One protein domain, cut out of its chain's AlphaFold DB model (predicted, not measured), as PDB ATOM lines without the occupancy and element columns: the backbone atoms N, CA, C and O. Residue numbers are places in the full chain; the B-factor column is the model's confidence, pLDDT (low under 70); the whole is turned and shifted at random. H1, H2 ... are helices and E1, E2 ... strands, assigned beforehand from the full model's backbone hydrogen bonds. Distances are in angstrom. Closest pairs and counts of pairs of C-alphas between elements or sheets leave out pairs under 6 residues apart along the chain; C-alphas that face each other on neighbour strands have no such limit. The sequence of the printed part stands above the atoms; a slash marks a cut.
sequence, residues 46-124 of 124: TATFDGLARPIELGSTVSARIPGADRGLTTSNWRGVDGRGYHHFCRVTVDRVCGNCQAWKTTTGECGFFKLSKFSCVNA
ATOM      1  N   THR A  46     -31.763  23.265 -50.785       95.00
ATOM      2  CA  THR A  46     -30.574  23.657 -50.037       95.00
ATOM      3  C   THR A  46     -31.002  24.256 -48.706       95.00
ATOM      4  O   THR A  46     -31.881  25.120 -48.659       95.00
ATOM      5  N   ALA A  47     -30.366  23.807 -47.628       94.75
ATOM      6  CA  ALA A  47     -30.530  24.350 -46.289       94.75
ATOM      7  C   ALA A  47     -29.165  24.793 -45.756       94.75
ATOM      8  O   ALA A  47     -28.194  24.037 -45.813       94.75
ATOM      9  N   THR A  48     -29.099  26.012 -45.235       93.00
ATOM     10  CA  THR A  48     -27.922  26.549 -44.552       93.00
ATOM     11  C   THR A  48     -28.219  26.599 -43.063       93.00
ATOM     12  O   THR A  48     -29.229  27.170 -42.638       93.00
ATOM     13  N   PHE A  49     -27.343  25.974 -42.285       91.75
ATOM     14  CA  PHE A  49     -27.380  25.979 -40.835       91.75
ATOM     15  C   PHE A  49     -26.145  26.701 -40.320       91.75
ATOM     16  O   PHE A  49     -25.037  26.248 -40.581       91.75
ATOM     17  N   ASP A  50     -26.334  27.790 -39.583       89.88
ATOM     18  CA  ASP A  50     -25.253  28.629 -39.077       89.88
ATOM     19  C   ASP A  50     -24.998  28.406 -37.584       89.88
ATOM     20  O   ASP A  50     -25.914  28.204 -36.777       89.88
ATOM     21  N   GLY A  51     -23.723  28.489 -37.199       78.50
ATOM     22  CA  GLY A  51     -23.318  28.605 -35.803       78.50
ATOM     23  C   GLY A  51     -23.423  30.053 -35.323       78.50
ATOM     24  O   GLY A  51     -22.816  30.939 -35.921       78.50
ATOM     25  N   LEU A  52     -24.124  30.281 -34.204       69.56
ATOM     26  CA  LEU A  52     -24.417  31.615 -33.644       69.56
ATOM     27  C   LEU A  52     -23.193  32.539 -33.508       69.56
ATOM     28  O   LEU A  52     -23.328  33.750 -33.641       69.56
ATOM     29  N   ALA A  53     -22.008  31.986 -33.242       69.38
ATOM     30  CA  ALA A  53     -20.797  32.774 -33.012       69.38
ATOM     31  C   ALA A  53     -19.931  32.997 -34.268       69.38
ATOM     32  O   ALA A  53     -19.172  33.962 -34.308       69.38
ATOM     33  N   ARG A  54     -19.977  32.102 -35.268       72.25
ATOM     34  CA  ARG A  54     -19.080  32.132 -36.448       72.25
ATOM     35  C   ARG A  54     -19.761  31.510 -37.680       72.25
ATOM     36  O   ARG A  54     -19.366  30.421 -38.086       72.25
ATOM     37  N   PRO A  55     -20.756  32.167 -38.296       73.06
ATOM     38  CA  PRO A  55     -21.556  31.582 -39.379       73.06
ATOM     39  C   PRO A  55     -20.728  31.183 -40.611       73.06
ATOM     40  O   PRO A  55     -20.982  30.152 -41.207       73.06
ATOM     41  N   ILE A  56     -19.673  31.923 -40.964       72.25
ATOM     42  CA  ILE A  56     -18.853  31.594 -42.148       72.25
ATOM     43  C   ILE A  56     -18.035  30.312 -41.940       72.25
ATOM     44  O   ILE A  56     -17.854  29.523 -42.860       72.25
ATOM     45  N   GLU A  57     -17.533  30.091 -40.728       72.50
ATOM     46  CA  GLU A  57     -16.642  28.962 -40.445       72.50
ATOM     47  C   GLU A  57     -17.356  27.742 -39.878       72.50
ATOM     48  O   GLU A  57     -16.892  26.622 -40.056       72.50
ATOM     49  N   LEU A  58     -18.435  27.974 -39.133       71.62
ATOM     50  CA  LEU A  58     -19.240  26.953 -38.467       71.62
ATOM     51  C   LEU A  58     -20.597  26.759 -39.144       71.62
ATOM     52  O   LEU A  58     -21.393  25.958 -38.668       71.62
ATOM     53  N   GLY A  59     -20.891  27.503 -40.207       80.25
ATOM     54  CA  GLY A  59     -22.080  27.284 -41.010       80.25
ATOM     55  C   GLY A  59     -21.866  26.138 -41.981       80.25
ATOM     56  O   GLY A  59     -20.817  26.046 -42.618       80.25
ATOM     57  N   SER A  60     -22.861  25.264 -42.104       87.38
ATOM     58  CA  SER A  60     -22.874  24.186 -43.084       87.38
ATOM     59  C   SER A  60     -24.057  24.345 -44.024       87.38
ATOM     60  O   SER A  60     -25.202  24.517 -43.602       87.38
ATOM     61  N   THR A  61     -23.770  24.269 -45.322       91.56
ATOM     62  CA  THR A  61     -24.801  24.205 -46.354       91.56
ATOM     63  C   THR A  61     -24.952  22.764 -46.809       91.56
ATOM     64  O   THR A  61     -24.018  22.162 -47.338       91.56
ATOM     65  N   VAL A  62     -26.143  22.213 -46.596       92.38
ATOM     66  CA  VAL A  62     -26.529  20.865 -47.012       92.38
ATOM     67  C   VAL A  62     -27.513  20.958 -48.170       92.38
ATOM     68  O   VAL A  62     -28.316  21.890 -48.240       92.38
ATOM     69  N   SER A  63     -27.484  19.995 -49.085       92.75
ATOM     70  CA  SER A  63     -28.451  19.961 -50.183       92.75
ATOM     71  C   SER A  63     -28.842  18.541 -50.570       92.75
ATOM     72  O   SER A  63     -28.102  17.587 -50.317       92.75
ATOM     73  N   ALA A  64     -30.021  18.408 -51.170       92.69
ATOM     74  CA  ALA A  64     -30.505  17.160 -51.739       92.69
ATOM     75  C   ALA A  64     -31.444  17.424 -52.916       92.69
ATOM     76  O   ALA A  64     -32.214  18.389 -52.912       92.69
ATOM     77  N   ARG A  65     -31.416  16.508 -53.889       92.19
ATOM     78  CA  ARG A  65     -32.472  16.390 -54.892       92.19
ATOM     79  C   ARG A  65     -33.633  15.618 -54.275       92.19
ATOM     80  O   ARG A  65     -33.437  14.544 -53.707       92.19
ATOM     81  N   ILE A  66     -34.831  16.170 -54.388       89.88
ATOM     82  CA  ILE A  66     -36.058  15.597 -53.846       89.88
ATOM     83  C   ILE A  66     -37.032  15.392 -55.007       89.88
ATOM     84  O   ILE A  66     -37.320  16.358 -55.721       89.88
ATOM     85  N   PRO A  67     -37.555  14.170 -55.199       85.31
ATOM     86  CA  PRO A  67     -38.528  13.915 -56.244       85.31
ATOM     87  C   PRO A  67     -39.845  14.642 -55.958       85.31
ATOM     88  O   PRO A  67     -40.352  14.633 -54.829       85.31
ATOM     89  N   GLY A  68     -40.417  15.246 -57.000       79.06
ATOM     90  CA  GLY A  68     -41.711  15.936 -56.920       79.06
ATOM     91  C   GLY A  68     -42.921  15.009 -56.874       79.06
ATOM     92  O   GLY A  68     -44.046  15.490 -56.753       79.06
ATOM     93  N   ALA A  69     -42.700  13.698 -57.015       75.00
ATOM     94  CA  ALA A  69     -43.753  12.695 -57.132       75.00
ATOM     95  C   ALA A  69     -44.635  12.601 -55.881       75.00
ATOM     96  O   ALA A  69     -45.844  12.408 -56.012       75.00
ATOM     97  N   ASP A  70     -44.064  12.786 -54.688       69.62
ATOM     98  CA  ASP A  70     -44.835  12.730 -53.448       69.62
ATOM     99  C   ASP A  70     -45.022  14.099 -52.781       69.62
ATOM    100  O   ASP A  70     -44.256  15.048 -52.959       69.62
ATOM    101  N   ARG A  71     -46.124  14.205 -52.036       74.25
ATOM    102  CA  ARG A  71     -46.600  15.429 -51.385       74.25
ATOM    103  C   ARG A  71     -46.487  15.297 -49.871       74.25
ATOM    104  O   ARG A  71     -46.425  14.191 -49.338       74.25
ATOM    105  N   GLY A  72     -46.503  16.432 -49.178       80.75
ATOM    106  CA  GLY A  72     -46.407  16.482 -47.721       80.75
ATOM    107  C   GLY A  72     -44.972  16.384 -47.213       80.75
ATOM    108  O   GLY A  72     -44.015  16.619 -47.955       80.75
ATOM    109  N   LEU A  73     -44.838  16.070 -45.927       86.88
ATOM    110  CA  LEU A  73     -43.557  16.089 -45.230       86.88
ATOM    111  C   LEU A  73     -42.660  14.932 -45.678       86.88
ATOM    112  O   LEU A  73     -43.019  13.766 -45.529       86.88
ATOM    113  N   THR A  74     -41.465  15.265 -46.162       89.69
ATOM    114  CA  THR A  74     -40.390  14.301 -46.418       89.69
ATOM    115  C   THR A  74     -39.186  14.632 -45.586       89.69
ATOM    116  O   THR A  74     -38.658  15.736 -45.670       89.69
ATOM    117  N   THR A  75     -38.703  13.641 -44.849       91.50
ATOM    118  CA  THR A  75     -37.475  13.754 -44.077       91.50
ATOM    119  C   THR A  75     -36.372  12.915 -44.704       91.50
ATOM    120  O   THR A  75     -36.534  11.710 -44.876       91.50
ATOM    121  N   SER A  76     -35.222  13.525 -44.982       91.44
ATOM    122  CA  SER A  76     -34.039  12.815 -45.473       91.44
ATOM    123  C   SER A  76     -32.744  13.401 -44.910       91.44
ATOM    124  O   SER A  76     -32.713  14.520 -44.399       91.44
ATOM    125  N   ASN A  77     -31.669  12.609 -44.937       92.94
ATOM    126  CA  ASN A  77     -30.352  13.027 -44.453       92.94
ATOM    127  C   ASN A  77     -29.573  13.677 -45.592       92.94
ATOM    128  O   ASN A  77     -29.352  13.050 -46.626       92.94
ATOM    129  N   TRP A  78     -29.183  14.933 -45.413       93.94
ATOM    130  CA  TRP A  78     -28.463  15.718 -46.410       93.94
ATOM    131  C   TRP A  78     -27.033  15.916 -45.943       93.94
ATOM    132  O   TRP A  78     -26.779  16.129 -44.755       93.94
ATOM    133  N   ARG A  79     -26.096  15.849 -46.886       91.50
ATOM    134  CA  ARG A  79     -24.676  16.051 -46.612       91.50
ATOM    135  C   ARG A  79     -24.275  17.464 -47.010       91.50
ATOM    136  O   ARG A  79     -24.707  17.973 -48.042       91.50
ATOM    137  N   GLY A  80     -23.424  18.063 -46.192       87.81
ATOM    138  CA  GLY A  80     -22.827  19.368 -46.433       87.81
ATOM    139  C   GLY A  80     -21.404  19.417 -45.915       87.81
ATOM    140  O   GLY A  80     -20.888  18.443 -45.355       87.81
ATOM    141  N   VAL A  81     -20.768  20.557 -46.137       86.50
ATOM    142  CA  VAL A  81     -19.425  20.865 -45.650       86.50
ATOM    143  C   VAL A  81     -19.483  22.237 -44.993       86.50
ATOM    144  O   VAL A  81     -20.215  23.105 -45.474       86.50
ATOM    145  N   ASP A  82     -18.813  22.409 -43.858       85.31
ATOM    146  CA  ASP A  82     -18.665  23.728 -43.237       85.31
ATOM    147  C   ASP A  82     -17.483  24.519 -43.819       85.31
ATOM    148  O   ASP A  82     -16.708  24.015 -44.635       85.31
ATOM    149  N   GLY A  83     -17.315  25.769 -43.385       81.75
ATOM    150  CA  GLY A  83     -16.197  26.615 -43.815       81.75
ATOM    151  C   GLY A  83     -14.804  26.098 -43.427       81.75
ATOM    152  O   GLY A  83     -13.807  26.656 -43.880       81.75
ATOM    153  N   ARG A  84     -14.705  25.041 -42.610       84.62
ATOM    154  CA  ARG A  84     -13.445  24.391 -42.207       84.62
ATOM    155  C   ARG A  84     -13.180  23.087 -42.958       84.62
ATOM    156  O   ARG A  84     -12.134  22.478 -42.747       84.62
ATOM    157  N   GLY A  85     -14.095  22.654 -43.822       84.56
ATOM    158  CA  GLY A  85     -13.964  21.408 -44.570       84.56
ATOM    159  C   GLY A  85     -14.513  20.172 -43.852       84.56
ATOM    160  O   GLY A  85     -14.348  19.065 -44.365       84.56
ATOM    161  N   TYR A  86     -15.179  20.312 -42.699       85.25
ATOM    162  CA  TYR A  86     -15.787  19.168 -42.018       85.25
ATOM    163  C   TYR A  86     -17.121  18.793 -42.654       85.25
ATOM    164  O   TYR A  86     -17.958  19.645 -42.958       85.25
ATOM    165  N   HIS A  87     -17.332  17.489 -42.833       86.75
ATOM    166  CA  HIS A  87     -18.594  16.959 -43.328       86.75
ATOM    167  C   HIS A  87     -19.648  16.925 -42.227       86.75
ATOM    168  O   HIS A  87     -19.431  16.326 -41.175       86.75
ATOM    169  N   HIS A  88     -20.819  17.475 -42.532       84.88
ATOM    170  CA  HIS A  88     -21.986  17.434 -41.659       84.88
ATOM    171  C   HIS A  88     -23.117  16.664 -42.330       84.88
ATOM    172  O   HIS A  88     -23.303  16.735 -43.549       84.88
ATOM    173  N   PHE A  89     -23.871  15.928 -41.519       89.31
ATOM    174  CA  PHE A  89     -25.092  15.254 -41.934       89.31
ATOM    175  C   PHE A  89     -26.263  15.864 -41.178       89.31
ATOM    176  O   PHE A  89     -26.338  15.761 -39.955       89.31
ATOM    177  N   CYS A  90     -27.179  16.483 -41.914       91.00
ATOM    178  CA  CYS A  90     -28.360  17.110 -41.347       91.00
ATOM    179  C   CYS A  90     -29.609  16.376 -41.797       91.00
ATOM    180  O   CYS A  90     -29.828  16.164 -42.988       91.00
ATOM    181  N   ARG A  91     -30.456  16.015 -40.837       92.94
ATOM    182  CA  ARG A  91     -31.770  15.451 -41.123       92.94
ATOM    183  C   ARG A  91     -32.750  16.591 -41.391       92.94
ATOM    184  O   ARG A  91     -33.181  17.274 -40.464       92.94
ATOM    185  N   VAL A  92     -33.089  16.806 -42.658       93.88
ATOM    186  CA  VAL A  92     -33.950  17.911 -43.101       93.88
ATOM    187  C   VAL A  92     -35.330  17.376 -43.452       93.88
ATOM    188  O   VAL A  92     -35.454  16.397 -44.187       93.88
ATOM    189  N   THR A  93     -36.364  18.023 -42.919       94.25
ATOM    190  CA  THR A  93     -37.763  17.756 -43.240       94.25
ATOM    191  C   THR A  93     -38.302  18.873 -44.109       94.25
ATOM    192  O   THR A  93     -38.310  20.029 -43.697       94.25
ATOM    193  N   VAL A  94     -38.768  18.518 -45.301       92.50
ATOM    194  CA  VAL A  94     -39.337  19.439 -46.280       92.50
ATOM    195  C   VAL A  94     -40.837  19.212 -46.368       92.50
ATOM    196  O   VAL A  94     -41.280  18.104 -46.665       92.50
ATOM    197  N   ASP A  95     -41.616  20.262 -46.128       90.69
ATOM    198  CA  ASP A  95     -43.034  20.311 -46.462       90.69
ATOM    199  C   ASP A  95     -43.191  20.606 -47.951       90.69
ATOM    200  O   ASP A  95     -43.005  21.734 -48.429       90.69
ATOM    201  N   ARG A  96     -43.492  19.539 -48.692       86.69
ATOM    202  CA  ARG A  96     -43.770  19.599 -50.121       86.69
ATOM    203  C   ARG A  96     -45.223  19.993 -50.303       86.69
ATOM    204  O   ARG A  96     -46.139  19.163 -50.237       86.69
ATOM    205  N   VAL A  97     -45.415  21.278 -50.550       81.31
ATOM    206  CA  VAL A  97     -46.678  21.816 -51.040       81.31
ATOM    207  C   VAL A  97     -46.703  21.759 -52.559       81.31
ATOM    208  O   VAL A  97     -45.682  21.832 -53.242       81.31
ATOM    209  N   CYS A  98     -47.894  21.605 -53.101       71.50
ATOM    210  CA  CYS A  98     -48.083  21.623 -54.534       71.50
ATOM    211  C   CYS A  98     -47.791  22.993 -55.147       71.50
ATOM    212  O   CYS A  98     -48.181  24.020 -54.594       71.50
ATOM    213  N   GLY A  99     -47.145  22.988 -56.314       69.12
ATOM    214  CA  GLY A  99     -46.742  24.195 -57.030       69.12
ATOM    215  C   GLY A  99     -45.267  24.154 -57.423       69.12
ATOM    216  O   GLY A  99     -44.699  23.087 -57.645       69.12
ATOM    217  N   ASN A 100     -44.648  25.330 -57.524       81.00
ATOM    218  CA  ASN A 100     -43.223  25.472 -57.823       81.00
ATOM    219  C   ASN A 100     -42.368  25.002 -56.624       81.00
ATOM    220  O   ASN A 100     -42.762  25.223 -55.479       81.00
ATOM    221  N   CYS A 101     -41.179  24.437 -56.869       88.06
ATOM    222  CA  CYS A 101     -40.184  24.104 -55.844       88.06
ATOM    223  C   CYS A 101     -39.965  25.246 -54.839       88.06
ATOM    224  O   CYS A 101     -39.809  25.008 -53.648       88.06
ATOM    225  N   GLN A 102     -40.032  26.504 -55.284       89.44
ATOM    226  CA  GLN A 102     -39.885  27.684 -54.421       89.44
ATOM    227  C   GLN A 102     -40.948  27.805 -53.311       89.44
ATOM    228  O   GLN A 102     -40.726  28.498 -52.314       89.44
ATOM    229  N   ALA A 103     -42.105  27.157 -53.474       87.50
ATOM    230  CA  ALA A 103     -43.160  27.131 -52.468       87.50
ATOM    231  C   ALA A 103     -42.844  26.168 -51.316       87.50
ATOM    232  O   ALA A 103     -43.403  26.323 -50.231       87.50
ATOM    233  N   TRP A 104     -41.943  25.203 -51.524       90.12
ATOM    234  CA  TRP A 104     -41.578  24.223 -50.507       90.12
ATOM    235  C   TRP A 104     -40.870  24.899 -49.338       90.12
ATOM    236  O   TRP A 104     -40.120  25.868 -49.505       90.12
ATOM    237  N   LYS A 105     -41.112  24.383 -48.135       92.12
ATOM    238  CA  LYS A 105     -40.550  24.908 -46.884       92.12
ATOM    239  C   LYS A 105     -39.876  23.791 -46.109       92.12
ATOM    240  O   LYS A 105     -40.211  22.627 -46.281       92.12
ATOM    241  N   THR A 106     -38.938  24.144 -45.240       93.75
ATOM    242  CA  THR A 106     -38.398  23.212 -44.248       93.75
ATOM    243  C   THR A 106     -39.115  23.404 -42.921       93.75
ATOM    244  O   THR A 106     -39.388  24.536 -42.523       93.75
ATOM    245  N   THR A 107     -39.394  22.307 -42.225       93.19
ATOM    246  CA  THR A 107     -39.810  22.328 -40.815       93.19
ATOM    247  C   THR A 107     -38.634  22.066 -39.872       93.19
ATOM    248  O   THR A 107     -38.755  22.240 -38.662       93.19
ATOM    249  N   THR A 108     -37.468  21.689 -40.410       91.50
ATOM    250  CA  THR A 108     -36.232  21.555 -39.635       91.50
ATOM    251  C   THR A 108     -35.667  22.934 -39.318       91.50
ATOM    252  O   THR A 108     -35.181  23.620 -40.217       91.50
ATOM    253  N   GLY A 109     -35.702  23.312 -38.040       89.44
ATOM    254  CA  GLY A 109     -35.128  24.565 -37.543       89.44
ATOM    255  C   GLY A 109     -33.665  24.468 -37.108       89.44
ATOM    256  O   GLY A 109     -33.005  25.497 -37.009       89.44
ATOM    257  N   GLU A 110     -33.142  23.266 -36.855       89.12
ATOM    258  CA  GLU A 110     -31.793  23.067 -36.312       89.12
ATOM    259  C   GLU A 110     -31.152  21.778 -36.846       89.12
ATOM    260  O   GLU A 110     -31.838  20.815 -37.194       89.12
ATOM    261  N   CYS A 111     -29.822  21.759 -36.893       86.38
ATOM    262  CA  CYS A 111     -29.005  20.591 -37.189       86.38
ATOM    263  C   CYS A 111     -27.872  20.509 -36.160       86.38
ATOM    264  O   CYS A 111     -26.889  21.245 -36.238       86.38
ATOM    265  N   GLY A 112     -28.023  19.643 -35.156       84.75
ATOM    266  CA  GLY A 112     -27.112  19.623 -34.008       84.75
ATOM    267  C   GLY A 112     -27.171  20.948 -33.242       84.75
ATOM    268  O   GLY A 112     -28.239  21.348 -32.798       84.75
ATOM    269  N   PHE A 113     -26.032  21.633 -33.110       82.44
ATOM    270  CA  PHE A 113     -25.940  22.954 -32.467       82.44
ATOM    271  C   PHE A 113     -26.126  24.131 -33.441       82.44
ATOM    272  O   PHE A 113     -26.045  25.291 -33.033       82.44
ATOM    273  N   PHE A 114     -26.328  23.850 -34.731       87.31
ATOM    274  CA  PHE A 114     -26.473  24.863 -35.771       87.31
ATOM    275  C   PHE A 114     -27.946  25.185 -36.002       87.31
ATOM    276  O   PHE A 114     -28.783  24.283 -36.074       87.31
ATOM    277  N   LYS A 115     -28.267  26.469 -36.162       90.88
ATOM    278  CA  LYS A 115     -29.637  26.924 -36.421       90.88
ATOM    279  C   LYS A 115     -29.840  27.189 -37.898       90.88
ATOM    280  O   LYS A 115     -28.944  27.701 -38.561       90.88
ATOM    281  N   LEU A 116     -31.021  26.865 -38.410       92.56
ATOM    282  CA  LEU A 116     -31.393  27.171 -39.781       92.56
ATOM    283  C   LEU A 116     -31.345  28.687 -39.985       92.56
ATOM    284  O   LEU A 116     -32.049  29.433 -39.307       92.56
ATOM    285  N   SER A 117     -30.551  29.126 -40.950       92.38
ATOM    286  CA  SER A 117     -30.486  30.526 -41.359       92.38
ATOM    287  C   SER A 117     -31.138  30.757 -42.714       92.38
ATOM    288  O   SER A 117     -31.730  31.811 -42.951       92.38
ATOM    289  N   LYS A 118     -31.074  29.763 -43.607       93.31
ATOM    290  CA  LYS A 118     -31.645  29.861 -44.948       93.31
ATOM    291  C   LYS A 118     -32.141  28.515 -45.445       93.31
ATOM    292  O   LYS A 118     -31.508  27.485 -45.245       93.31
ATOM    293  N   PHE A 119     -33.253  28.548 -46.169       95.38
ATOM    294  CA  PHE A 119     -33.767  27.410 -46.915       95.38
ATOM    295  C   PHE A 119     -34.293  27.871 -48.267       95.38
ATOM    296  O   PHE A 119     -34.976  28.894 -48.356       95.38
ATOM    297  N   SER A 120     -33.994  27.116 -49.317       95.44
ATOM    298  CA  SER A 120     -34.517  27.379 -50.656       95.44
ATOM    299  C   SER A 120     -34.538  26.114 -51.494       95.44
ATOM    300  O   SER A 120     -33.621  25.302 -51.401       95.44
ATOM    301  N   CYS A 121     -35.530  26.005 -52.371       93.94
ATOM    302  CA  CYS A 121     -35.616  24.954 -53.374       93.94
ATOM    303  C   CYS A 121     -35.804  25.566 -54.763       93.94
ATOM    304  O   CYS A 121     -36.490  26.580 -54.920       93.94
ATOM    305  N   VAL A 122     -35.204  24.933 -55.766       93.62
ATOM    306  CA  VAL A 122     -35.296  25.298 -57.185       93.62
ATOM    307  C   VAL A 122     -35.567  24.051 -58.022       93.62
ATOM    308  O   VAL A 122     -35.344  22.940 -57.546       93.62
ATOM    309  N   ASN A 123     -36.043  24.228 -59.254       90.94
ATOM    310  CA  ASN A 123     -36.203  23.118 -60.197       90.94
ATOM    311  C   ASN A 123     -34.827  22.494 -60.492       90.94
ATOM    312  O   ASN A 123     -33.855  23.232 -60.682       90.94
ATOM    313  N   ALA A 124     -34.753  21.162 -60.450       84.50
ATOM    314  CA  ALA A 124     -33.509  20.398 -60.562       84.50
ATOM    315  C   ALA A 124     -33.116  20.026 -61.995       84.50
ATOM    316  O   ALA A 124     -33.962  20.116 -62.909       84.50
TER     317      ALA A 124
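AT A GLANCE: This is residues 46 to 124 of the 124 residues of an uncharacterized protein of Colletotrichum orchidophilum (UniProt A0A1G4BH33). One antiparallel sheet of five strands is curled like part of a barrel and folded back on itself, with E4 and E3 facing E1 and E5 and with E2 as the hinge. Residues 97 to 113 bridge the open side between the edge strands E4 and E5, pairing briefly with each, and the small helix H1 sits at one end. The printed part has 79 residues, with one named helix and five named strands in the order E1 H1 E2 E3 E4 E5; the sheet's order is E4 E3 E2 E1 E5 and the class is mostly strand. The whole is compact, with a radius of gyration of the C-alphas of 12.5 A, and only just elongated, spanning 36 by 18 by 17 A.

IN THESE COORDINATES: E1 covers residues 46 to 50, beginning at C-alpha 46 (-30.574, 23.657, -50.037). H1 is residues 55 to 58. E2 is residues 60 to 66, 19.1 A long. E3, the longest strand by residues, is residues 72 to 82, 29.0 A from first to last C-alpha, and bends by 53 degrees at residue 77. E4 is residues 87 to 96, 26.2 A long. E5 is residues 114 to 123, 26.4 A long; it bends by 58 degrees at residue 117 and ends at C-alpha 123 (-36.203, 23.118, -60.197).

HOW THE PARTS SIT: E1 is antiparallel to E5 at 164 degrees, with N 48 and O 118 2.8 A apart, within hydrogen-bond range. E1 is also antiparallel to E2, at 160 degrees, with N 47 and O 62 at 2.9 A. H1 is on the sheet at a height of 6.8 A, over none of its strands; its closest C-alpha pair with E3 is Leu 58 and Asp 82, 5.8 A. H1 is too short for any O i to N i+4 pair. E2, E3 and E4 form a meander, each strand the antiparallel neighbour of the one before. In the hairpin of E2 and E3, C-alphas 80 and 62 face each other at 4.0 A, with no backbone N and O within hydrogen-bond range. In the hairpin of E3 and E4, N 78 and O 90 are 2.8 A apart. Residues 94 to 95 of E4 pair antiparallel with residues 105 to 106, and residues 110 to 111 with residues 114 to 115 of E5. E3 and E5 are apart, and so are E4 and E5.

THE WHOLE: The C-alphas farthest apart, those of Ala 53 and Ala 69, are 38.9 A apart. The sheet is strongly twisted, with C-alphas up to 10.6 A off its best plane. The printed part has no cut and ends at the chain's last residue, 124. The link from E4 to E5 is long, 17 residues; the other links are tight. The mean pLDDT of the printed part is 86.5, with residues 52 to 53, 70 and 99 under 70.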